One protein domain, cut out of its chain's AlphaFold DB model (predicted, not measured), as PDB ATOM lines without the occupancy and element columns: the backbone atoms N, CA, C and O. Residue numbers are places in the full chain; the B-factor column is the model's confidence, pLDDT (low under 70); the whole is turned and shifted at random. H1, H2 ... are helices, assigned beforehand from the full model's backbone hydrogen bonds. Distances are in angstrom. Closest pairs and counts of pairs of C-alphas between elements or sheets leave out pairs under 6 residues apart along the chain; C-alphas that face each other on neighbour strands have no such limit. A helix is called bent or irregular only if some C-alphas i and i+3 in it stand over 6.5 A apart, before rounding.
ATOM      1  N   MET A   1      19.581 -37.221  55.508       55.50
ATOM      2  CA  MET A   1      19.319 -37.319  56.962       55.50
ATOM      3  C   MET A   1      20.495 -37.987  57.688       55.50
ATOM      4  O   MET A   1      21.108 -37.324  58.505       55.50
ATOM      5  N   THR A   2      20.970 -39.159  57.257       78.25
ATOM      6  CA  THR A   2      21.985 -39.968  57.974       78.25
ATOM      7  C   THR A   2      23.390 -39.362  58.172       78.25
ATOM      8  O   THR A   2      23.998 -39.577  59.213       78.25
ATOM      9  N   MET A   3      23.943 -38.602  57.213       83.56
ATOM     10  CA  MET A   3      25.345 -38.127  57.315       83.56
ATOM     11  C   MET A   3      25.529 -36.969  58.300       83.56
ATOM     12  O   MET A   3      26.557 -36.871  58.963       83.56
ATOM     13  N   LYS A   4      24.523 -36.092  58.397       86.81
ATOM     14  CA  LYS A   4      24.531 -34.980  59.351       86.81
ATOM     15  C   LYS A   4      24.406 -35.508  60.781       86.81
ATOM     16  O   LYS A   4      25.191 -35.120  61.629       86.81
ATOM     17  N   GLU A   5      23.501 -36.461  60.998       86.19
ATOM     18  CA  GLU A   5      23.310 -37.122  62.294       86.19
ATOM     19  C   GLU A   5      24.595 -37.806  62.776       86.19
ATOM     20  O   GLU A   5      24.979 -37.644  63.927       86.19
ATOM     21  N   ALA A   6      25.320 -38.489  61.881       84.56
ATOM     22  CA  ALA A   6      26.613 -39.082  62.213       84.56
ATOM     23  C   ALA A   6      27.633 -38.032  62.705       84.56
ATOM     24  O   ALA A   6      28.347 -38.268  63.678       84.56
ATOM     25  N   ARG A   7      27.687 -36.849  62.072       88.44
ATOM     26  CA  ARG A   7      28.550 -35.740  62.518       88.44
ATOM     27  C   ARG A   7      28.088 -35.162  63.856       88.44
ATOM     28  O   ARG A   7      28.928 -34.909  64.715       88.44
ATOM     29  N   ASP A   8      26.785 -34.971  64.037       89.75
ATOM     30  CA  ASP A   8      26.221 -34.427  65.276       89.75
ATOM     31  C   ASP A   8      26.553 -35.357  66.465       89.75
ATOM     32  O   ASP A   8      27.015 -34.894  67.505       89.75
ATOM     33  N   ILE A   9      26.456 -36.681  66.280       88.31
ATOM     34  CA  ILE A   9      26.855 -37.691  67.281       88.31
ATOM     35  C   ILE A   9      28.360 -37.627  67.583       88.31
ATOM     36  O   ILE A   9      28.761 -37.646  68.749       88.31
ATOM     37  N   LYS A  10      29.210 -37.465  66.557       89.62
ATOM     38  CA  LYS A  10      30.655 -37.257  66.758       89.62
ATOM     39  C   LYS A  10      30.927 -36.023  67.620       89.62
ATOM     40  O   LYS A  10      31.811 -36.067  68.472       89.62
ATOM     41  N   GLN A  11      30.218 -34.918  67.386       89.44
ATOM     42  CA  GLN A  11      30.409 -33.672  68.141       89.44
ATOM     43  C   GLN A  11      30.020 -33.813  69.618       89.44
ATOM     44  O   GLN A  11      30.569 -33.103  70.459       89.44
ATOM     45  N   LEU A  12      29.149 -34.771  69.945       90.62
ATOM     46  CA  LEU A  12      28.820 -35.158  71.320       90.62
ATOM     47  C   LEU A  12      29.890 -36.055  71.974       90.62
ATOM     48  O   LEU A  12      29.782 -36.361  73.159       90.62
ATOM     49  N   GLY A  13      30.929 -36.453  71.234       87.81
ATOM     50  CA  GLY A  13      32.058 -37.250  71.723       87.81
ATOM     51  C   GLY A  13      31.926 -38.760  71.507       87.81
ATOM     52  O   GLY A  13      32.882 -39.486  71.777       87.81
ATOM     53  N   ASP A  14      30.800 -39.245  70.975       90.88
ATOM     54  CA  ASP A  14      30.581 -40.673  70.717       90.88
ATOM     55  C   ASP A  14      31.022 -41.060  69.296       90.88
ATOM     56  O   ASP A  14      30.234 -41.170  68.353       90.88
ATOM     57  N   ILE A  15      32.334 -41.226  69.121       89.88
ATOM     58  CA  ILE A  15      32.917 -41.535  67.811       89.88
ATOM     59  C   ILE A  15      32.503 -42.917  67.284       89.88
ATOM     60  O   ILE A  15      32.344 -43.085  66.078       89.88
ATOM     61  N   GLU A  16      32.304 -43.908  68.154       90.00
ATOM     62  CA  GLU A  16      31.945 -45.269  67.737       90.00
ATOM     63  C   GLU A  16      30.514 -45.316  67.192       90.00
ATOM     64  O   GLU A  16      30.266 -45.915  66.137       90.00
ATOM     65  N   GLU A  17      29.575 -44.635  67.853       91.38
ATOM     66  CA  GLU A  17      28.206 -44.524  67.354       91.38
ATOM     67  C   GLU A  17      28.151 -43.688  66.066       91.38
ATOM     68  O   GLU A  17      27.493 -44.077  65.099       91.38
ATOM     69  N   ALA A  18      28.928 -42.603  65.984       91.69
ATOM     70  CA  ALA A  18      29.046 -41.803  64.764       91.69
ATOM     71  C   ALA A  18      29.518 -42.639  63.560       91.69
ATOM     72  O   ALA A  18      28.928 -42.572  62.477       91.69
ATOM     73  N   LEU A  19      30.551 -43.470  63.741       92.50
ATOM     74  CA  LEU A  19      31.048 -44.375  62.698       92.50
ATOM     75  C   LEU A  19      30.001 -45.435  62.320       92.50
ATOM     76  O   LEU A  19      29.866 -45.775  61.143       92.50
ATOM     77  N   ARG A  20      29.207 -45.927  63.280       91.56
ATOM     78  CA  ARG A  20      28.104 -46.859  62.999       91.56
ATOM     79  C   ARG A  20      27.037 -46.221  62.113       91.56
ATOM     80  O   ARG A  20      26.663 -46.815  61.098       91.56
ATOM     81  N   PHE A  21      26.592 -45.011  62.443       92.00
ATOM     82  CA  PHE A  21      25.638 -44.256  61.623       92.00
ATOM     83  C   PHE A  21      26.191 -43.972  60.225       92.00
ATOM     84  O   PHE A  21      25.483 -44.138  59.228       92.00
ATOM     85  N   LEU A  22      27.476 -43.622  60.135       92.06
ATOM     86  CA  LEU A  22      28.159 -43.395  58.866       92.06
ATOM     87  C   LEU A  22      28.174 -44.655  57.989       92.06
ATOM     88  O   LEU A  22      27.876 -44.586  56.795       92.06
ATOM     89  N   LYS A  23      28.455 -45.820  58.586       93.31
ATOM     90  CA  LYS A  23      28.418 -47.121  57.904       93.31
ATOM     91  C   LYS A  23      27.017 -47.459  57.394       93.31
ATOM     92  O   LYS A  23      26.874 -47.862  56.243       93.31
ATOM     93  N   ILE A  24      25.986 -47.260  58.218       93.56
ATOM     94  CA  ILE A  24      24.585 -47.471  57.812       93.56
ATOM     95  C   ILE A  24      24.238 -46.559  56.632       93.56
ATOM     96  O   ILE A  24      23.711 -47.025  55.624       93.56
ATOM     97  N   GLY A  25      24.585 -45.272  56.721       90.88
ATOM     98  CA  GLY A  25      24.385 -44.317  55.634       90.88
ATOM     99  C   GLY A  25      25.093 -44.735  54.343       90.88
ATOM    100  O   GLY A  25      24.502 -44.646  53.268       90.88
ATOM    101  N   GLY A  26      26.330 -45.231  54.442       92.75
ATOM    102  CA  GLY A  26      27.085 -45.770  53.309       92.75
ATOM    103  C   GLY A  26      26.365 -46.940  52.635       92.75
ATOM    104  O   GLY A  26      26.139 -46.899  51.426       92.75
ATOM    105  N   ASN A  27      25.920 -47.928  53.415       93.38
ATOM    106  CA  ASN A  27      25.192 -49.092  52.896       93.38
ATOM    107  C   ASN A  27      23.905 -48.687  52.169       93.38
ATOM    108  O   ASN A  27      23.664 -49.129  51.047       93.38
ATOM    109  N   VAL A  28      23.116 -47.782  52.758       92.69
ATOM    110  CA  VAL A  28      21.882 -47.276  52.133       92.69
ATOM    111  C   VAL A  28      22.177 -46.636  50.777       92.69
ATOM    112  O   VAL A  28      21.474 -46.890  49.801       92.69
ATOM    113  N   ILE A  29      23.232 -45.823  50.681       92.00
ATOM    114  CA  ILE A  29      23.608 -45.167  49.420       92.00
ATOM    115  C   ILE A  29      24.082 -46.190  48.391       92.00
ATOM    116  O   ILE A  29      23.712 -46.089  47.218       92.00
ATOM    117  N   GLN A  30      24.863 -47.183  48.814       93.25
ATOM    118  CA  GLN A  30      25.343 -48.256  47.947       93.25
ATOM    119  C   GLN A  30      24.190 -49.079  47.358       93.25
ATOM    120  O   GLN A  30      24.193 -49.351  46.158       93.25
ATOM    121  N   GLU A  31      23.191 -49.427  48.169       92.12
ATOM    122  CA  GLU A  31      22.020 -50.199  47.734       92.12
ATOM    123  C   GLU A  31      21.053 -49.372  46.876       92.12
ATOM    124  O   GLU A  31      20.499 -49.864  45.891       92.12
ATOM    125  N   PHE A  32      20.865 -48.094  47.210       91.06
ATOM    126  CA  PHE A  32      19.906 -47.225  46.530       91.06
ATOM    127  C   PHE A  32      20.399 -46.722  45.163       91.06
ATOM    128  O   PHE A  32      19.613 -46.593  44.217       91.06
ATOM    129  N   THR A  33      21.701 -46.442  45.033       92.38
ATOM    130  CA  THR A  33      22.282 -45.799  43.839       92.38
ATOM    131  C   THR A  33      21.967 -46.533  42.525       92.38
ATOM    132  O   THR A  33      21.539 -45.871  41.572       92.38
ATOM    133  N   PRO A  34      22.118 -47.870  42.414       93.19
ATOM    134  CA  PRO A  34      21.796 -48.590  41.180       93.19
ATOM    135  C   PRO A  34      20.328 -48.440  40.762       93.19
ATOM    136  O   PRO A  34      20.042 -48.254  39.576       93.19
ATOM    137  N   GLY A  35      19.405 -48.468  41.731       91.31
ATOM    138  CA  GLY A  35      17.973 -48.279  41.496       91.31
ATOM    139  C   GLY A  35      17.667 -46.886  40.951       91.31
ATOM    140  O   GLY A  35      16.987 -46.750  39.931       91.31
ATOM    141  N   LEU A  36      18.255 -45.850  41.554       92.44
ATOM    142  CA  LEU A  36      18.106 -44.470  41.088       92.44
ATOM    143  C   LEU A  36      18.664 -44.270  39.667       92.44
ATOM    144  O   LEU A  36      18.016 -43.654  38.820       92.44
ATOM    145  N   LEU A  37      19.839 -44.828  39.365       93.62
ATOM    146  CA  LEU A  37      20.421 -44.764  38.018       93.62
ATOM    147  C   LEU A  37      19.566 -45.510  36.982       93.62
ATOM    148  O   LEU A  37      19.427 -45.054  35.843       93.62
ATOM    149  N   CYS A  38      18.969 -46.640  37.370       91.62
ATOM    150  CA  CYS A  38      18.029 -47.373  36.529       91.62
ATOM    151  C   CYS A  38      16.781 -46.535  36.226       91.62
ATOM    152  O   CYS A  38      16.409 -46.401  35.060       91.62
ATOM    153  N   LEU A  39      16.189 -45.915  37.249       92.75
ATOM    154  CA  LEU A  39      15.056 -45.004  37.096       92.75
ATOM    155  C   LEU A  39      15.373 -43.883  36.098       92.75
ATOM    156  O   LEU A  39      14.642 -43.696  35.127       92.75
ATOM    157  N   LEU A  40      16.499 -43.186  36.275       92.56
ATOM    158  CA  LEU A  40      16.914 -42.098  35.382       92.56
ATOM    159  C   LEU A  40      17.114 -42.577  33.936       92.56
ATOM    160  O   LEU A  40      16.774 -41.864  32.985       92.56
ATOM    161  N   LYS A  41      17.613 -43.805  33.744       91.94
ATOM    162  CA  LYS A  41      17.738 -44.430  32.421       91.94
ATOM    163  C   LYS A  41      16.380 -44.685  31.771       91.94
ATOM    164  O   LYS A  41      16.225 -44.387  30.585       91.94
ATOM    165  N   GLU A  42      15.408 -45.205  32.513       92.06
ATOM    166  CA  GLU A  42      14.050 -45.407  31.995       92.06
ATOM    167  C   GLU A  42      13.376 -44.067  31.689       92.06
ATOM    168  O   GLU A  42      12.864 -43.873  30.587       92.06
ATOM    169  N   MET A  43      13.494 -43.079  32.579       91.56
ATOM    170  CA  MET A  43      12.980 -41.728  32.339       91.56
ATOM    171  C   MET A  43      13.537 -41.117  31.045       91.56
ATOM    172  O   MET A  43      12.790 -40.529  30.260       91.56
ATOM    173  N   MET A  44      14.832 -41.306  30.763       90.19
ATOM    174  CA  MET A  44      15.429 -40.873  29.496       90.19
ATOM    175  C   MET A  44      14.789 -41.553  28.278       90.19
ATOM    176  O   MET A  44      14.585 -40.882  27.265       90.19
ATOM    177  N   LYS A  45      14.447 -42.846  28.345       89.69
ATOM    178  CA  LYS A  45      13.770 -43.547  27.238       89.69
ATOM    179  C   LYS A  45      12.368 -42.988  27.007       89.69
ATOM    180  O   LYS A  45      12.068 -42.551  25.896       89.69
ATOM    181  N   PHE A  46      11.552 -42.933  28.058       88.00
ATOM    182  CA  PHE A  46      10.163 -42.475  27.971       88.00
ATOM    183  C   PHE A  46      10.059 -40.992  27.598       88.00
ATOM    184  O   PHE A  46       9.150 -40.606  26.868       88.00
ATOM    185  N   SER A  47      11.049 -40.164  27.955       86.31
ATOM    186  CA  SER A  47      11.101 -38.759  27.520       86.31
ATOM    187  C   SER A  47      11.112 -38.567  25.994       86.31
ATOM    188  O   SER A  47      10.777 -37.488  25.503       86.31
ATOM    189  N   ARG A  48      11.504 -39.590  25.218       84.62
ATOM    190  CA  ARG A  48      11.481 -39.556  23.743       84.62
ATOM    191  C   ARG A  48      10.073 -39.758  23.181       84.62
ATOM    192  O   ARG A  48       9.824 -39.330  22.061       84.62
ATOM    193  N   MET A  49       9.187 -40.383  23.954       85.44
ATOM    194  CA  MET A  49       7.822 -40.750  23.564       85.44
ATOM    195  C   MET A  49       6.790 -39.680  23.942       85.44
ATOM    196  O   MET A  49       5.624 -39.781  23.577       85.44
ATOM    197  N   VAL A  50       7.209 -38.642  24.665       81.25
ATOM    198  CA  VAL A  50       6.340 -37.534  25.061       81.25
ATOM    199  C   VAL A  50       6.172 -36.548  23.905       81.25
ATOM    200  O   VAL A  50       7.162 -36.098  23.319       81.25
ATOM    201  N   SER A  51       4.929 -36.166  23.602       71.56
ATOM    202  CA  SER A  51       4.586 -35.219  22.528       71.56
ATOM    203  C   SER A  51       4.966 -33.774  22.859       71.56
ATOM    204  O   SER A  51       5.543 -33.098  22.007       71.56
ATOM    205  N   ALA A  52       4.773 -33.331  24.103       73.75
ATOM    206  CA  ALA A  52       5.169 -32.010  24.587       73.75
ATOM    207  C   ALA A  52       5.678 -32.103  26.031       73.75
ATOM    208  O   ALA A  52       5.081 -32.783  26.854       73.75
ATOM    209  N   MET A  53       6.793 -31.433  26.320       76.62
ATOM    210  CA  MET A  53       7.340 -31.337  27.674       76.62
ATOM    211  C   MET A  53       7.108 -29.936  28.213       76.62
ATOM    212  O   MET A  53       7.364 -28.966  27.497       76.62
ATOM    213  N   ALA A  54       6.689 -29.840  29.473       68.94
ATOM    214  CA  ALA A  54       6.701 -28.572  30.185       68.94
ATOM    215  C   ALA A  54       8.143 -28.023  30.256       68.94
ATOM    216  O   ALA A  54       9.100 -28.808  30.290       68.94
ATOM    217  N   PRO A  55       8.336 -26.693  30.258       65.62
ATOM    218  CA  PRO A  55       9.633 -26.095  30.546       65.62
ATOM    219  C   PRO A  55      10.145 -26.595  31.898       65.62
ATOM    220  O   PRO A  55       9.412 -26.592  32.882       65.62
ATOM    221  N   VAL A  56      11.400 -27.037  31.943       68.31
ATOM    222  CA  VAL A  56      12.002 -27.588  33.162       68.31
ATOM    223  C   VAL A  56      13.078 -26.641  33.656       68.31
ATOM    224  O   VAL A  56      13.904 -26.182  32.863       68.31
ATOM    225  N   SER A  57      13.067 -26.353  34.955       67.88
ATOM    226  CA  SER A  57      14.072 -25.501  35.585       67.88
ATOM    227  C   SER A  57      15.460 -26.145  35.489       67.88
ATOM    228  O   SER A  57      15.590 -27.352  35.753       67.88
ATOM    229  N   PRO A  58      16.497 -25.374  35.112       71.00
ATOM    230  CA  PRO A  58      17.864 -25.870  35.118       71.00
ATOM    231  C   PRO A  58      18.291 -26.224  36.545       71.00
ATOM    232  O   PRO A  58      17.814 -25.636  37.515       71.00
ATOM    233  N   LEU A  59      19.218 -27.175  36.668       70.81
ATOM    234  CA  LEU A  59      19.923 -27.406  37.927       70.81
ATOM    235  C   LEU A  59      20.679 -26.135  38.325       70.81
ATOM    236  O   LEU A  59      21.372 -25.551  37.492       70.81
ATOM    237  N   LEU A  60      20.539 -25.717  39.582       69.31
ATOM    238  CA  LEU A  60      21.194 -24.520  40.101       69.31
ATOM    239  C   LEU A  60      22.606 -24.868  40.602       69.31
ATOM    240  O   LEU A  60      22.716 -25.656  41.544       69.31
ATOM    241  N   PRO A  61      23.676 -24.284  40.025       60.56
ATOM    242  CA  PRO A  61      25.054 -24.623  40.392       60.56
ATOM    243  C   PRO A  61      25.402 -24.312  41.845       60.56
ATOM    244  O   PRO A  61      26.138 -25.060  42.478       60.56
ATOM    245  N   SER A  62      24.805 -23.256  42.401       60.88
ATOM    246  CA  SER A  62      25.023 -22.801  43.778       60.88
ATOM    247  C   SER A  62      24.550 -23.783  44.854       60.88
ATOM    248  O   SER A  62      24.698 -23.502  46.037       60.88
ATOM    249  N   ARG A  63      23.927 -24.900  44.463       70.94
ATOM    250  CA  ARG A  63      23.430 -25.934  45.376       70.94
ATOM    251  C   ARG A  63      24.365 -27.134  45.507       70.94
ATOM    252  O   ARG A  63      24.015 -28.059  46.229       70.94
ATOM    253  N   PHE A  64      25.499 -27.135  44.805       65.94
ATOM    254  CA  PHE A  64      26.451 -28.242  44.814       65.94
ATOM    255  C   PHE A  64      27.793 -27.812  45.400       65.94
ATOM    256  O   PHE A  64      28.359 -26.794  44.996       65.94
ATOM    257  N   HIS A  65      28.309 -28.624  46.318       77.44
ATOM    258  CA  HIS A  65      29.587 -28.395  46.990       77.44
ATOM    259  C   HIS A  65      30.745 -29.094  46.269       77.44
ATOM    260  O   HIS A  65      31.875 -28.610  46.298       77.44
ATOM    261  N   ILE A  66      30.476 -30.208  45.581       77.56
ATOM    262  CA  ILE A  66      31.459 -30.897  44.738       77.56
ATOM    263  C   ILE A  66      31.695 -30.086  43.454       77.56
ATOM    264  O   ILE A  66      30.766 -29.821  42.685       77.56
ATOM    265  N   ALA A  67      32.954 -29.721  43.194       75.00
ATOM    266  CA  ALA A  67      33.346 -28.872  42.066       75.00
ATOM    267  C   ALA A  67      32.927 -29.459  40.708       75.00
ATOM    268  O   ALA A  67      32.457 -28.737  39.829       75.00
ATOM    269  N   GLU A  68      33.021 -30.777  40.539       72.31
ATOM    270  CA  GLU A  68      32.592 -31.479  39.329       72.31
ATOM    271  C   GLU A  68      31.082 -31.349  39.088       72.31
ATOM    272  O   GLU A  68      30.654 -31.162  37.948       72.31
ATOM    273  N   LEU A  69      30.262 -31.402  40.144       71.44
ATOM    274  CA  LEU A  69      28.813 -31.198  40.037       71.44
ATOM    275  C   LEU A  69      28.472 -29.746  39.732       71.44
ATOM    276  O   LEU A  69      27.591 -29.483  38.913       71.44
ATOM    277  N   ASN A  70      29.185 -28.815  40.363       73.81
ATOM    278  CA  ASN A  70      29.030 -27.392  40.106       73.81
ATOM    279  C   ASN A  70      29.328 -27.083  38.630       73.81
ATOM    280  O   ASN A  70      28.476 -26.536  37.931       73.81
ATOM    281  N   ASN A  71      30.453 -27.575  38.104       72.31
ATOM    282  CA  ASN A  71      30.817 -27.434  36.691       72.31
ATOM    283  C   ASN A  71      29.761 -28.034  35.752       72.31
ATOM    284  O   ASN A  71      29.408 -27.428  34.738       72.31
ATOM    285  N   LEU A  72      29.209 -29.203  36.093       73.19
ATOM    286  CA  LEU A  72      28.125 -29.817  35.322       73.19
ATOM    287  C   LEU A  72      26.835 -28.988  35.360       73.19
ATOM    288  O   LEU A  72      26.149 -28.879  34.343       73.19
ATOM    289  N   ALA A  73      26.498 -28.389  36.499       70.88
ATOM    290  CA  ALA A  73      25.335 -27.521  36.629       70.88
ATOM    291  C   ALA A  73      25.522 -26.194  35.871       70.88
ATOM    292  O   ALA A  73      24.592 -25.745  35.200       70.88
ATOM    293  N   VAL A  74      26.722 -25.601  35.894       73.56
ATOM    294  CA  VAL A  74      27.059 -24.413  35.084       73.56
ATOM    295  C   VAL A  74      26.917 -24.736  33.599       73.56
ATOM    296  O   VAL A  74      26.244 -24.015  32.861       73.56
ATOM    297  N   LEU A  75      27.468 -25.871  33.164       71.62
ATOM    298  CA  LEU A  75      27.339 -26.343  31.788       71.62
ATOM    299  C   LEU A  75      25.872 -26.610  31.417       71.62
ATOM    300  O   LEU A  75      25.455 -26.269  30.313       71.62
ATOM    301  N   ASN A  76      25.057 -27.137  32.340       70.69
ATOM    302  CA  ASN A  76      23.612 -27.256  32.134       70.69
ATOM    303  C   ASN A  76      22.967 -25.893  31.871       70.69
ATOM    304  O   ASN A  76      22.188 -25.749  30.934       70.69
ATOM    305  N   GLN A  77      23.275 -24.894  32.698       72.44
ATOM    306  CA  GLN A  77      22.694 -23.558  32.596       72.44
ATOM    307  C   GLN A  77      23.073 -22.876  31.276       72.44
ATOM    308  O   GLN A  77      22.204 -22.313  30.611       72.44
ATOM    309  N   MET A  78      24.332 -23.000  30.850       72.88
ATOM    310  CA  MET A  78      24.792 -22.512  29.545       72.88
ATOM    311  C   MET A  78      24.084 -23.236  28.396       72.88
ATOM    312  O   MET A  78      23.549 -22.611  27.483       72.88
ATOM    313  N   LEU A  79      23.997 -24.566  28.462       67.00
ATOM    314  CA  LEU A  79      23.316 -25.349  27.434       67.00
ATOM    315  C   LEU A  79      21.810 -25.094  27.403       67.00
ATOM    316  O   LEU A  79      21.214 -25.176  26.336       67.00
ATOM    317  N   HIS A  80      21.173 -24.726  28.513       66.25
ATOM    318  CA  HIS A  80      19.770 -24.307  28.510       66.25
ATOM    319  C   HIS A  80      19.519 -23.097  27.591       66.25
ATOM    320  O   HIS A  80      18.436 -23.021  27.002       66.25
ATOM    321  N   GLN A  81      20.508 -22.209  27.426       67.44
ATOM    322  CA  GLN A  81      20.441 -21.052  26.523       67.44
ATOM    323  C   GLN A  81      20.623 -21.440  25.045       67.44
ATOM    324  O   GLN A  81      20.052 -20.794  24.175       67.44
ATOM    325  N   VAL A  82      21.358 -22.522  24.758       64.25
ATOM    326  CA  VAL A  82      21.635 -23.005  23.388       64.25
ATOM    327  C   VAL A  82      20.592 -24.019  22.907       64.25
ATOM    328  O   VAL A  82      20.247 -24.089  21.728       64.25
ATOM    329  N   VAL A  83      20.076 -24.840  23.818       61.69
ATOM    330  CA  VAL A  83      19.124 -25.900  23.499       61.69
ATOM    331  C   VAL A  83      17.749 -25.293  23.258       61.69
ATOM    332  O   VAL A  83      17.149 -24.716  24.160       61.69
ATOM    333  N   VAL A  84      17.220 -25.486  22.050       65.94
ATOM    334  CA  VAL A  84      16.009 -24.800  21.576       65.94
ATOM    335  C   VAL A  84      14.717 -25.437  22.110       65.94
ATOM    336  O   VAL A  84      13.741 -24.729  22.348       65.94
ATOM    337  N   SER A  85      14.688 -26.755  22.365       78.69
ATOM    338  CA  SER A  85      13.455 -27.455  22.779       78.69
ATOM    339  C   SER A  85      13.424 -27.890  24.250       78.69
ATOM    340  O   SER A  85      14.409 -28.387  24.806       78.69
ATOM    341  N   ALA A  86      12.239 -27.811  24.869       78.38
ATOM    342  CA  ALA A  86      11.990 -28.287  26.235       78.38
ATOM    343  C   ALA A  86      12.347 -29.775  26.426       78.38
ATOM    344  O   ALA A  86      12.917 -30.152  27.449       78.38
ATOM    345  N   LYS A  87      12.115 -30.620  25.409       81.38
ATOM    346  CA  LYS A  87      12.475 -32.050  25.448       81.38
ATOM    347  C   LYS A  87      13.983 -32.275  25.529       81.38
ATOM    348  O   LYS A  87      14.444 -33.148  26.261       81.38
ATOM    349  N   GLN A  88      14.764 -31.521  24.755       81.88
ATOM    350  CA  GLN A  88      16.222 -31.628  24.792       81.88
ATOM    351  C   GLN A  88      16.770 -31.137  26.138       81.88
ATOM    352  O   GLN A  88      17.614 -31.827  26.708       81.88
ATOM    353  N   ARG A  89      16.243 -30.026  26.677       82.94
ATOM    354  CA  ARG A  89      16.598 -29.512  28.015       82.94
ATOM    355  C   ARG A  89      16.303 -30.537  29.109       82.94
ATOM    356  O   ARG A  89      17.164 -30.824  29.929       82.94
ATOM    357  N   PHE A  90      15.131 -31.171  29.060       86.69
ATOM    358  CA  PHE A  90      14.773 -32.225  30.008       86.69
ATOM    359  C   PHE A  90      15.740 -33.415  29.951       86.69
ATOM    360  O   PHE A  90      16.258 -33.847  30.977       86.69
ATOM    361  N   ARG A  91      16.055 -33.920  28.751       86.75
ATOM    362  CA  ARG A  91      17.017 -35.028  28.596       86.75
ATOM    363  C   ARG A  91      18.420 -34.664  29.065       86.75
ATOM    364  O   ARG A  91      19.106 -35.515  29.626       86.75
ATOM    365  N   LEU A  92      18.841 -33.424  28.826       85.50
ATOM    366  CA  LEU A  92      20.113 -32.920  29.325       85.50
ATOM    367  C   LEU A  92      20.125 -32.907  30.856       85.50
ATOM    368  O   LEU A  92      21.037 -33.489  31.441       85.50
ATOM    369  N   LYS A  93      19.078 -32.362  31.493       87.88
ATOM    370  CA  LYS A  93      18.908 -32.396  32.952       87.88
ATOM    371  C   LYS A  93      19.010 -33.825  33.489       87.88
ATOM    372  O   LYS A  93      19.818 -34.073  34.375       87.88
ATOM    373  N   LEU A  94      18.284 -34.786  32.910       90.19
ATOM    374  CA  LEU A  94      18.348 -36.193  33.341       90.19
ATOM    375  C   LEU A  94      19.748 -36.798  33.223       90.19
ATOM    376  O   LEU A  94      20.180 -37.527  34.115       90.19
ATOM    377  N   ARG A  95      20.467 -36.500  32.136       88.75
ATOM    378  CA  ARG A  95      21.842 -36.974  31.952       88.75
ATOM    379  C   ARG A  95      22.771 -36.399  33.016       88.75
ATOM    380  O   ARG A  95      23.592 -37.135  33.550       88.75
ATOM    381  N   ILE A  96      22.626 -35.118  33.332       87.25
ATOM    382  CA  ILE A  96      23.451 -34.452  34.341       87.25
ATOM    383  C   ILE A  96      23.146 -34.993  35.732       87.25
ATOM    384  O   ILE A  96      24.081 -35.299  36.463       87.25
ATOM    385  N   ILE A  97      21.872 -35.215  36.063       91.38
ATOM    386  CA  ILE A  97      21.486 -35.868  37.317       91.38
ATOM    387  C   ILE A  97      22.103 -37.271  37.398       91.38
ATOM    388  O   ILE A  97      22.732 -37.592  38.397       91.38
ATOM    389  N   ALA A  98      21.993 -38.095  36.350       91.62
ATOM    390  CA  ALA A  98      22.545 -39.454  36.357       91.62
ATOM    391  C   ALA A  98      24.072 -39.470  36.528       91.62
ATOM    392  O   ALA A  98      24.605 -40.253  37.316       91.62
ATOM    393  N   THR A  99      24.778 -38.585  35.822       90.69
ATOM    394  CA  THR A  99      26.223 -38.404  35.994       90.69
ATOM    395  C   THR A  99      26.547 -37.938  37.408       90.69
ATOM    396  O   THR A  99      27.435 -38.500  38.046       90.69
ATOM    397  N   GLY A 100      25.798 -36.962  37.924       89.38
ATOM    398  CA  GLY A 100      25.998 -36.429  39.262       89.38
ATOM    399  C   GLY A 100      25.785 -37.477  40.348       89.38
ATOM    400  O   GLY A 100      26.618 -37.598  41.240       89.38
ATOM    401  N   VAL A 101      24.737 -38.299  40.236       93.00
ATOM    402  CA  VAL A 101      24.469 -39.419  41.152       93.00
ATOM    403  C   VAL A 101      25.656 -40.376  41.168       93.00
ATOM    404  O   VAL A 101      26.157 -40.679  42.244       93.00
ATOM    405  N   LYS A 102      26.157 -40.783  39.993       92.75
ATOM    406  CA  LYS A 102      27.299 -41.704  39.875       92.75
ATOM    407  C   LYS A 102      28.576 -41.144  40.513       92.75
ATOM    408  O   LYS A 102      29.285 -41.878  41.199       92.75
ATOM    409  N   ILE A 103      28.886 -39.871  40.258       90.56
ATOM    410  CA  ILE A 103      30.077 -39.205  40.808       90.56
ATOM    411  C   ILE A 103      29.953 -39.099  42.328       90.56
ATOM    412  O   ILE A 103      30.832 -39.553  43.057       90.56
ATOM    413  N   THR A 104      28.835 -38.551  42.801       92.31
ATOM    414  CA  THR A 104      28.622 -38.256  44.223       92.31
ATOM    415  C   THR A 104      28.586 -39.526  45.055       92.31
ATOM    416  O   THR A 104      29.234 -39.582  46.094       92.31
ATOM    417  N   SER A 105      27.889 -40.572  44.594       93.56
ATOM    418  CA  SER A 105      27.833 -41.848  45.310       93.56
ATOM    419  C   SER A 105      29.216 -42.486  45.425       93.56
ATOM    420  O   SER A 105      29.591 -42.936  46.501       93.56
ATOM    421  N   GLY A 106      30.002 -42.501  44.341       92.31
ATOM    422  CA  GLY A 106      31.354 -43.064  44.355       92.31
ATOM    423  C   GLY A 106      32.293 -42.291  45.282       92.31
ATOM    424  O   GLY A 106      32.999 -42.891  46.094       92.31
ATOM    425  N   TYR A 107      32.255 -40.960  45.200       92.00
ATOM    426  CA  TYR A 107      33.031 -40.067  46.060       92.00
ATOM    427  C   TYR A 107      32.683 -40.255  47.542       92.00
ATOM    428  O   TYR A 107      33.569 -40.452  48.374       92.00
ATOM    429  N   LEU A 108      31.389 -40.260  47.860       92.75
ATOM    430  CA  LEU A 108      30.879 -40.398  49.218       92.75
ATOM    431  C   LEU A 108      31.230 -41.764  49.821       92.75
ATOM    432  O   LEU A 108      31.770 -41.813  50.923       92.75
ATOM    433  N   LEU A 109      31.019 -42.862  49.086       94.44
ATOM    434  CA  LEU A 109      31.372 -44.211  49.547       94.44
ATOM    435  C   LEU A 109      32.877 -44.360  49.787       94.44
ATOM    436  O   LEU A 109      33.286 -44.911  50.806       94.44
ATOM    437  N   THR A 110      33.711 -43.829  48.890       94.56
ATOM    438  CA  THR A 110      35.175 -43.871  49.047       94.56
ATOM    439  C   THR A 110      35.616 -43.168  50.331       94.56
ATOM    440  O   THR A 110      36.472 -43.667  51.063       94.56
ATOM    441  N   ARG A 111      35.015 -42.016  50.638       92.50
ATOM    442  CA  ARG A 111      35.346 -41.237  51.837       92.50
ATOM    443  C   ARG A 111      34.833 -41.869  53.116       92.50
ATOM    444  O   ARG A 111      35.572 -41.901  54.093       92.50
ATOM    445  N   ILE A 112      33.616 -42.405  53.090       92.81
ATOM    446  CA  ILE A 112      33.059 -43.157  54.215       92.81
ATOM    447  C   ILE A 112      33.972 -44.333  54.557       92.81
ATOM    448  O   ILE A 112      34.389 -44.441  55.705       92.81
ATOM    449  N   HIS A 113      34.366 -45.153  53.575       93.62
ATOM    450  CA  HIS A 113      35.294 -46.263  53.815       93.62
ATOM    451  C   HIS A 113      36.617 -45.784  54.417       93.62
ATOM    452  O   HIS A 113      37.048 -46.307  55.437       93.62
ATOM    453  N   ARG A 114      37.211 -44.715  53.875       92.56
ATOM    454  CA  ARG A 114      38.456 -44.150  54.415       92.56
ATOM    455  C   ARG A 114      38.325 -43.683  55.871       92.56
ATOM    456  O   ARG A 114      39.254 -43.900  56.649       92.56
ATOM    457  N   VAL A 115      37.219 -43.033  56.234       91.56
ATOM    458  CA  VAL A 115      36.969 -42.580  57.615       91.56
ATOM    459  C   VAL A 115      36.729 -43.765  58.549       91.56
ATOM    460  O   VAL A 115      37.261 -43.758  59.657       91.56
ATOM    461  N   LEU A 116      36.003 -44.793  58.096       91.69
ATOM    462  CA  LEU A 116      35.777 -46.028  58.851       91.69
ATOM    463  C   LEU A 116      37.087 -46.793  59.101       91.69
ATOM    464  O   LEU A 116      37.367 -47.150  60.244       91.69
ATOM    465  N   ASP A 117      37.911 -46.980  58.069       92.12
ATOM    466  CA  ASP A 117      39.168 -47.738  58.148       92.12
ATOM    467  C   ASP A 117      40.186 -47.062  59.070       92.12
ATOM    468  O   ASP A 117      40.869 -47.714  59.858       92.12
ATOM    469  N   ARG A 118      40.286 -45.732  58.985       92.62
ATOM    470  CA  ARG A 118      41.232 -44.943  59.787       92.62
ATOM    471  C   ARG A 118      40.676 -44.528  61.141       92.62
ATOM    472  O   ARG A 118      41.409 -43.915  61.911       92.62
ATOM    473  N   ARG A 119      39.390 -44.797  61.401       87.81
ATOM    474  CA  ARG A 119      38.638 -44.262  62.549       87.81
ATOM    475  C   ARG A 119      38.891 -42.763  62.740       87.81
ATOM    476  O   ARG A 119      39.177 -42.291  63.838       87.81
ATOM    477  N   SER A 120      38.868 -42.019  61.635       84.44
ATOM    478  CA  SER A 120      39.313 -40.625  61.619       84.44
ATOM    479  C   SER A 120      38.373 -39.738  62.428       84.44
ATOM    480  O   SER A 120      37.163 -39.748  62.214       84.44
ATOM    481  N   SER A 121      38.930 -38.914  63.314       81.94
ATOM    482  CA  SER A 121      38.209 -37.869  64.052       81.94
ATOM    483  C   SER A 121      38.367 -36.475  63.423       81.94
ATOM    484  O   SER A 121      37.847 -35.492  63.958       81.94
ATOM    485  N   THR A 122      39.058 -36.384  62.281       89.06
ATOM    486  CA  THR A 122      39.410 -35.127  61.607       89.06
ATOM    487  C   THR A 122      38.167 -34.400  61.112       89.06
ATOM    488  O   THR A 122      37.502 -34.886  60.204       89.06
ATOM    489  N   GLU A 123      37.878 -33.211  61.641       87.38
ATOM    490  CA  GLU A 123      36.635 -32.486  61.328       87.38
ATOM    491  C   GLU A 123      36.428 -32.259  59.822       87.38
ATOM    492  O   GLU A 123      35.332 -32.480  59.316       87.38
ATOM    493  N   GLN A 124      37.496 -31.932  59.091       88.81
ATOM    494  CA  GLN A 124      37.434 -31.706  57.646       88.81
ATOM    495  C   GLN A 124      36.919 -32.930  56.866       88.81
ATOM    496  O   GLN A 124      36.094 -32.783  55.967       88.81
ATOM    497  N   GLU A 125      37.363 -34.148  57.201       89.19
ATOM    498  CA  GLU A 125      36.916 -35.355  56.486       89.19
ATOM    499  C   GLU A 125      35.414 -35.615  56.718       89.19
ATOM    500  O   GLU A 125      34.715 -36.067  55.810       89.19
ATOM    501  N   TRP A 126      34.901 -35.271  57.903       91.38
ATOM    502  CA  TRP A 126      33.478 -35.377  58.235       91.38
ATOM    503  C   TRP A 126      32.639 -34.299  57.546       91.38
ATOM    504  O   TRP A 126      31.560 -34.602  57.037       91.38
ATOM    505  N   GLU A 127      33.130 -33.061  57.468       90.44
ATOM    506  CA  GLU A 127      32.468 -31.988  56.715       90.44
ATOM    507  C   GLU A 127      32.345 -32.323  55.230       90.44
ATOM    508  O   GLU A 127      31.273 -32.173  54.643       90.44
ATOM    509  N   GLU A 128      33.408 -32.854  54.625       89.88
ATOM    510  CA  GLU A 128      33.400 -33.276  53.223       89.88
ATOM    511  C   GLU A 128      32.374 -34.394  52.964       89.88
ATOM    512  O   GLU A 128      31.710 -34.392  51.923       89.88
ATOM    513  N   ILE A 129      32.193 -35.318  53.916       92.12
ATOM    514  CA  ILE A 129      31.158 -36.361  53.852       92.12
ATOM    515  C   ILE A 129      29.752 -35.767  53.982       92.12
ATOM    516  O   ILE A 129      28.860 -36.138  53.217       92.12
ATOM    517  N   VAL A 130      29.539 -34.836  54.917       92.12
ATOM    518  CA  VAL A 130      28.238 -34.169  55.086       92.12
ATOM    519  C   VAL A 130      27.858 -33.402  53.823       92.12
ATOM    520  O   VAL A 130      26.740 -33.566  53.335       92.12
ATOM    521  N   ASN A 131      28.787 -32.633  53.253       90.19
ATOM    522  CA  ASN A 131      28.557 -31.853  52.037       90.19
ATOM    523  C   ASN A 131      28.231 -32.760  50.842       90.19
ATOM    524  O   ASN A 131      27.235 -32.550  50.152       90.19
ATOM    525  N   ALA A 132      28.993 -33.839  50.642       89.88
ATOM    526  CA  ALA A 132      28.690 -34.820  49.599       89.88
ATOM    527  C   ALA A 132      27.348 -35.544  49.835       89.88
ATOM    528  O   ALA A 132      26.621 -35.841  48.885       89.88
ATOM    529  N   GLY A 133      26.977 -35.795  51.093       90.94
ATOM    530  CA  GLY A 133      25.663 -36.325  51.457       90.94
ATOM    531  C   GLY A 133      24.515 -35.374  51.103       90.94
ATOM    532  O   GLY A 133      23.473 -35.822  50.619       90.94
ATOM    533  N   GLN A 134      24.704 -34.066  51.296       91.19
ATOM    534  CA  GLN A 134      23.739 -33.040  50.888       91.19
ATOM    535  C   GLN A 134      23.598 -32.973  49.365       91.19
ATOM    536  O   GLN A 134      22.475 -32.978  48.859       91.19
ATOM    537  N   ASP A 135      24.713 -33.009  48.633       89.75
ATOM    538  CA  ASP A 135      24.711 -33.030  47.167       89.75
ATOM    539  C   ASP A 135      23.952 -34.263  46.628       89.75
ATOM    540  O   ASP A 135      23.121 -34.149  45.720       89.75
ATOM    541  N   PHE A 136      24.151 -35.442  47.234       91.31
ATOM    542  CA  PHE A 136      23.423 -36.668  46.872       91.31
ATOM    543  C   PHE A 136      21.914 -36.552  47.139       91.31
ATOM    544  O   PHE A 136      21.085 -36.975  46.320       91.31
ATOM    545  N   GLN A 137      21.535 -35.947  48.267       91.50
ATOM    546  CA  GLN A 137      20.136 -35.690  48.607       91.50
ATOM    547  C   GLN A 137      19.483 -34.709  47.619       91.50
ATOM    548  O   GLN A 137      18.343 -34.934  47.193       91.50
ATOM    549  N   GLN A 138      20.201 -33.665  47.197       90.25
ATOM    550  CA  GLN A 138      19.716 -32.729  46.183       90.25
ATOM    551  C   GLN A 138      19.482 -33.442  44.846       90.25
ATOM    552  O   GLN A 138      18.410 -33.307  44.258       90.25
ATOM    553  N   LEU A 139      20.430 -34.267  44.390       91.19
ATOM    554  CA  LEU A 139      20.292 -35.046  43.151       91.19
ATOM    555  C   LEU A 139      19.097 -36.006  43.191       91.19
ATOM    556  O   LEU A 139      18.370 -36.149  42.204       91.19
ATOM    557  N   THR A 140      18.861 -36.639  44.339       91.69
ATOM    558  CA  THR A 140      17.701 -37.517  44.539       91.69
ATOM    559  C   THR A 140      16.394 -36.724  44.461       91.69
ATOM    560  O   THR A 140      15.452 -37.143  43.788       91.69
ATOM    561  N   THR A 141      16.351 -35.537  45.069       92.25
ATOM    562  CA  THR A 141      15.186 -34.638  45.024       92.25
ATOM    563  C   THR A 141      14.874 -34.198  43.592       92.25
ATOM    564  O   THR A 141      13.741 -34.336  43.129       92.25
ATOM    565  N   GLU A 142      15.893 -33.765  42.849       89.88
ATOM    566  CA  GLU A 142      15.770 -33.373  41.439       89.88
ATOM    567  C   GLU A 142      15.324 -34.539  40.544       89.88
ATOM    568  O   GLU A 142      14.599 -34.339  39.564       89.88
ATOM    569  N   SER A 143      15.725 -35.770  40.881       90.50
ATOM    570  CA  SER A 143      15.281 -36.982  40.184       90.50
ATOM    571  C   SER A 143      13.781 -37.211  40.363       90.50
ATOM    572  O   SER A 143      13.076 -37.452  39.382       90.50
ATOM    573  N   VAL A 144      13.277 -37.089  41.597       91.69
ATOM    574  CA  VAL A 144      11.848 -37.247  41.919       91.69
ATOM    575  C   VAL A 144      11.012 -36.158  41.253       91.69
ATOM    576  O   VAL A 144       9.969 -36.453  40.669       91.69
ATOM    577  N   GLU A 145      11.467 -34.906  41.289       90.00
ATOM    578  CA  GLU A 145      10.782 -33.805  40.606       90.00
ATOM    579  C   GLU A 145      10.730 -34.041  39.090       90.00
ATOM    580  O   GLU A 145       9.673 -33.937  38.464       90.00
ATOM    581  N   SER A 146      11.851 -34.463  38.502       89.44
ATOM    582  CA  SER A 146      11.918 -34.794  37.078       89.44
ATOM    583  C   SER A 146      11.013 -35.976  36.713       89.44
ATOM    584  O   SER A 146      10.431 -35.991  35.628       89.44
ATOM    585  N   PHE A 147      10.856 -36.952  37.611       90.31
ATOM    586  CA  PHE A 147       9.935 -38.074  37.435       90.31
ATOM    587  C   PHE A 147       8.475 -37.616  37.446       90.31
ATOM    588  O   PHE A 147       7.724 -37.980  36.544       90.31
ATOM    589  N   ARG A 148       8.084 -36.762  38.400       89.25
ATOM    590  CA  ARG A 148       6.729 -36.178  38.451       89.25
ATOM    591  C   ARG A 148       6.401 -35.403  37.177       89.25
ATOM    592  O   ARG A 148       5.335 -35.604  36.603       89.25
ATOM    593  N   ASN A 149       7.346 -34.594  36.694       87.81
ATOM    594  CA  ASN A 149       7.189 -33.842  35.448       87.81
ATOM    595  C   ASN A 149       7.020 -34.766  34.233       87.81
ATOM    596  O   ASN A 149       6.180 -34.508  33.374       87.81
ATOM    597  N   LEU A 150       7.779 -35.867  34.168       88.38
ATOM    598  CA  LEU A 150       7.629 -36.863  33.107       88.38
ATOM    599  C   LEU A 150       6.267 -37.561  33.173       88.38
ATOM    600  O   LEU A 150       5.609 -37.687  32.146       88.38
ATOM    601  N   MET A 151       5.834 -37.985  34.361       87.62
ATOM    602  CA  MET A 151       4.544 -38.651  34.556       87.62
ATOM    603  C   MET A 151       3.368 -37.751  34.171       87.62
ATOM    604  O   MET A 151       2.444 -38.223  33.519       87.62
ATOM    605  N   GLY A 152       3.424 -36.457  34.500       86.69
ATOM    606  CA  GLY A 152       2.399 -35.489  34.096       86.69
ATOM    607  C   GLY A 152       2.356 -35.212  32.589       86.69
ATOM    608  O   GLY A 152       1.328 -34.780  32.077       86.69
ATOM    609  N   ALA A 153       3.451 -35.469  31.869       85.62
ATOM    610  CA  ALA A 153       3.544 -35.258  30.426       85.62
ATOM    611  C   ALA A 153       3.286 -36.530  29.592       85.62
ATOM    612  O   ALA A 153       3.129 -36.449  28.371       85.62
TER     613      ALA A 153
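This is residues 1 to 153 of the 183 residues of an uncharacterized protein of uncultured marine bacterium PPT_M1 (UniProt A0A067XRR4). The domain is a rod-shaped helical bundle: the two long helices H4 and H5 run opposite ways side by side as its core, and the long bent helix H2, with its arms H2a and H2b, runs along one side of them. The short helix H1 folds back on H2a at one end of the rod and also packs on H5, while H3 packs on H4 alone, on the other side of H4 from H2b. The printed part has 153 residues with five named helices, in the order H1, H2, H3, H4, H5 along the chain, and no named strand; the class is all helix, with 122 residues in named elements. The whole is compact, with a radius of gyration of the C-alphas of 17.3 A, and its C-alphas span 55 by 26 by 20 A.

H4, the longest helix, covers residues 86 to 118 and measures 47.5 A from C-alpha 86 at (11.990, -28.287, 26.235) to C-alpha 118 at (41.232, -44.943, 59.787). H5, residues 123 to 153, measures 45.4 A and ends with C-alpha 153 at (3.544, -35.258, 30.426). H2, residues 15 to 46, was assigned as one helix by its hydrogen bonds, but it is bent: C-alphas 31 and 34 are 6.8 A apart. Its arm H2a, residues 15 to 31, is 24.4 A long, and its arm H2b, residues 34 to 46, is 18.6 A long; their lines stand at a shallow tilt of 33 degrees, only just short of steep. H3 covers residues 67 to 82, 22.8 A. H1 covers residues 2 to 11 and begins with C-alpha 2 at (21.985, -39.968, 57.974).

H1, H2a, H2b, H4 and H5 form a bundle, a group of helices and arms set side by side. H4 and H5 touch as a helical hairpin, opposite ways at a shallow tilt of 28 degrees, and their closest C-alphas, those of Leu 108 and Ala 132, are 6.0 A apart. With residues 91 to 102 alone, H4 touches H2b, opposite ways at a shallow tilt of 7 degrees; the closest C-alphas are those of Leu 37 and Ala 98, at 6.0 A. With residues 105 to 116 alone, H4 touches H2a, closest at the C-alphas of Gly 26 and Leu 109, 5.9 A apart; the tilt of 36 degrees is only just steep. H5 touches H2b with residues 140 to 150 alone, and the closest C-alphas, those of Met 43 and Phe 147, are 7.0 A apart. H2a and H5 are near each other, with 7 pairs of C-alphas within 10 A. H1 and H2a form a helical hairpin at a shallow tilt of 11 degrees, with the C-alphas of Ala 6 and Ala 18 closest at 4.5 A. H1 also touches H5, which meets it with residues 126 to 133 alone; the closest C-alphas are those of Met 3 and Val 130, at 5.4 A. H3 and H4 form a helical hairpin at a shallow tilt of 2 degrees, with the C-alphas of Leu 69 and Gly 100 closest at 6.0 A. H3 is apart from H1, H2a and H2b, and only just apart from H5, at 8.4 A. Every backbone O i to N i+4 pair is within hydrogen-bond range in H1, H2a, H2b, H4 and H5, and 11 of 12 are in H3.

The two C-alphas farthest apart, those of Gly 13 and Ser 51, are 56.4 A apart. The printed part has no cut. The links H1 to H2, H3 to H4 and H4 to H5 are tight; the link H2 to H3, residues 47 to 66, is long. The mean pLDDT of the printed part is 85.1, and 15 residues are under 70: residue 1, residues 54 to 57, residues 60 to 62, residue 64 and residues 79 to 84, of which 79 to 82 belong to H3.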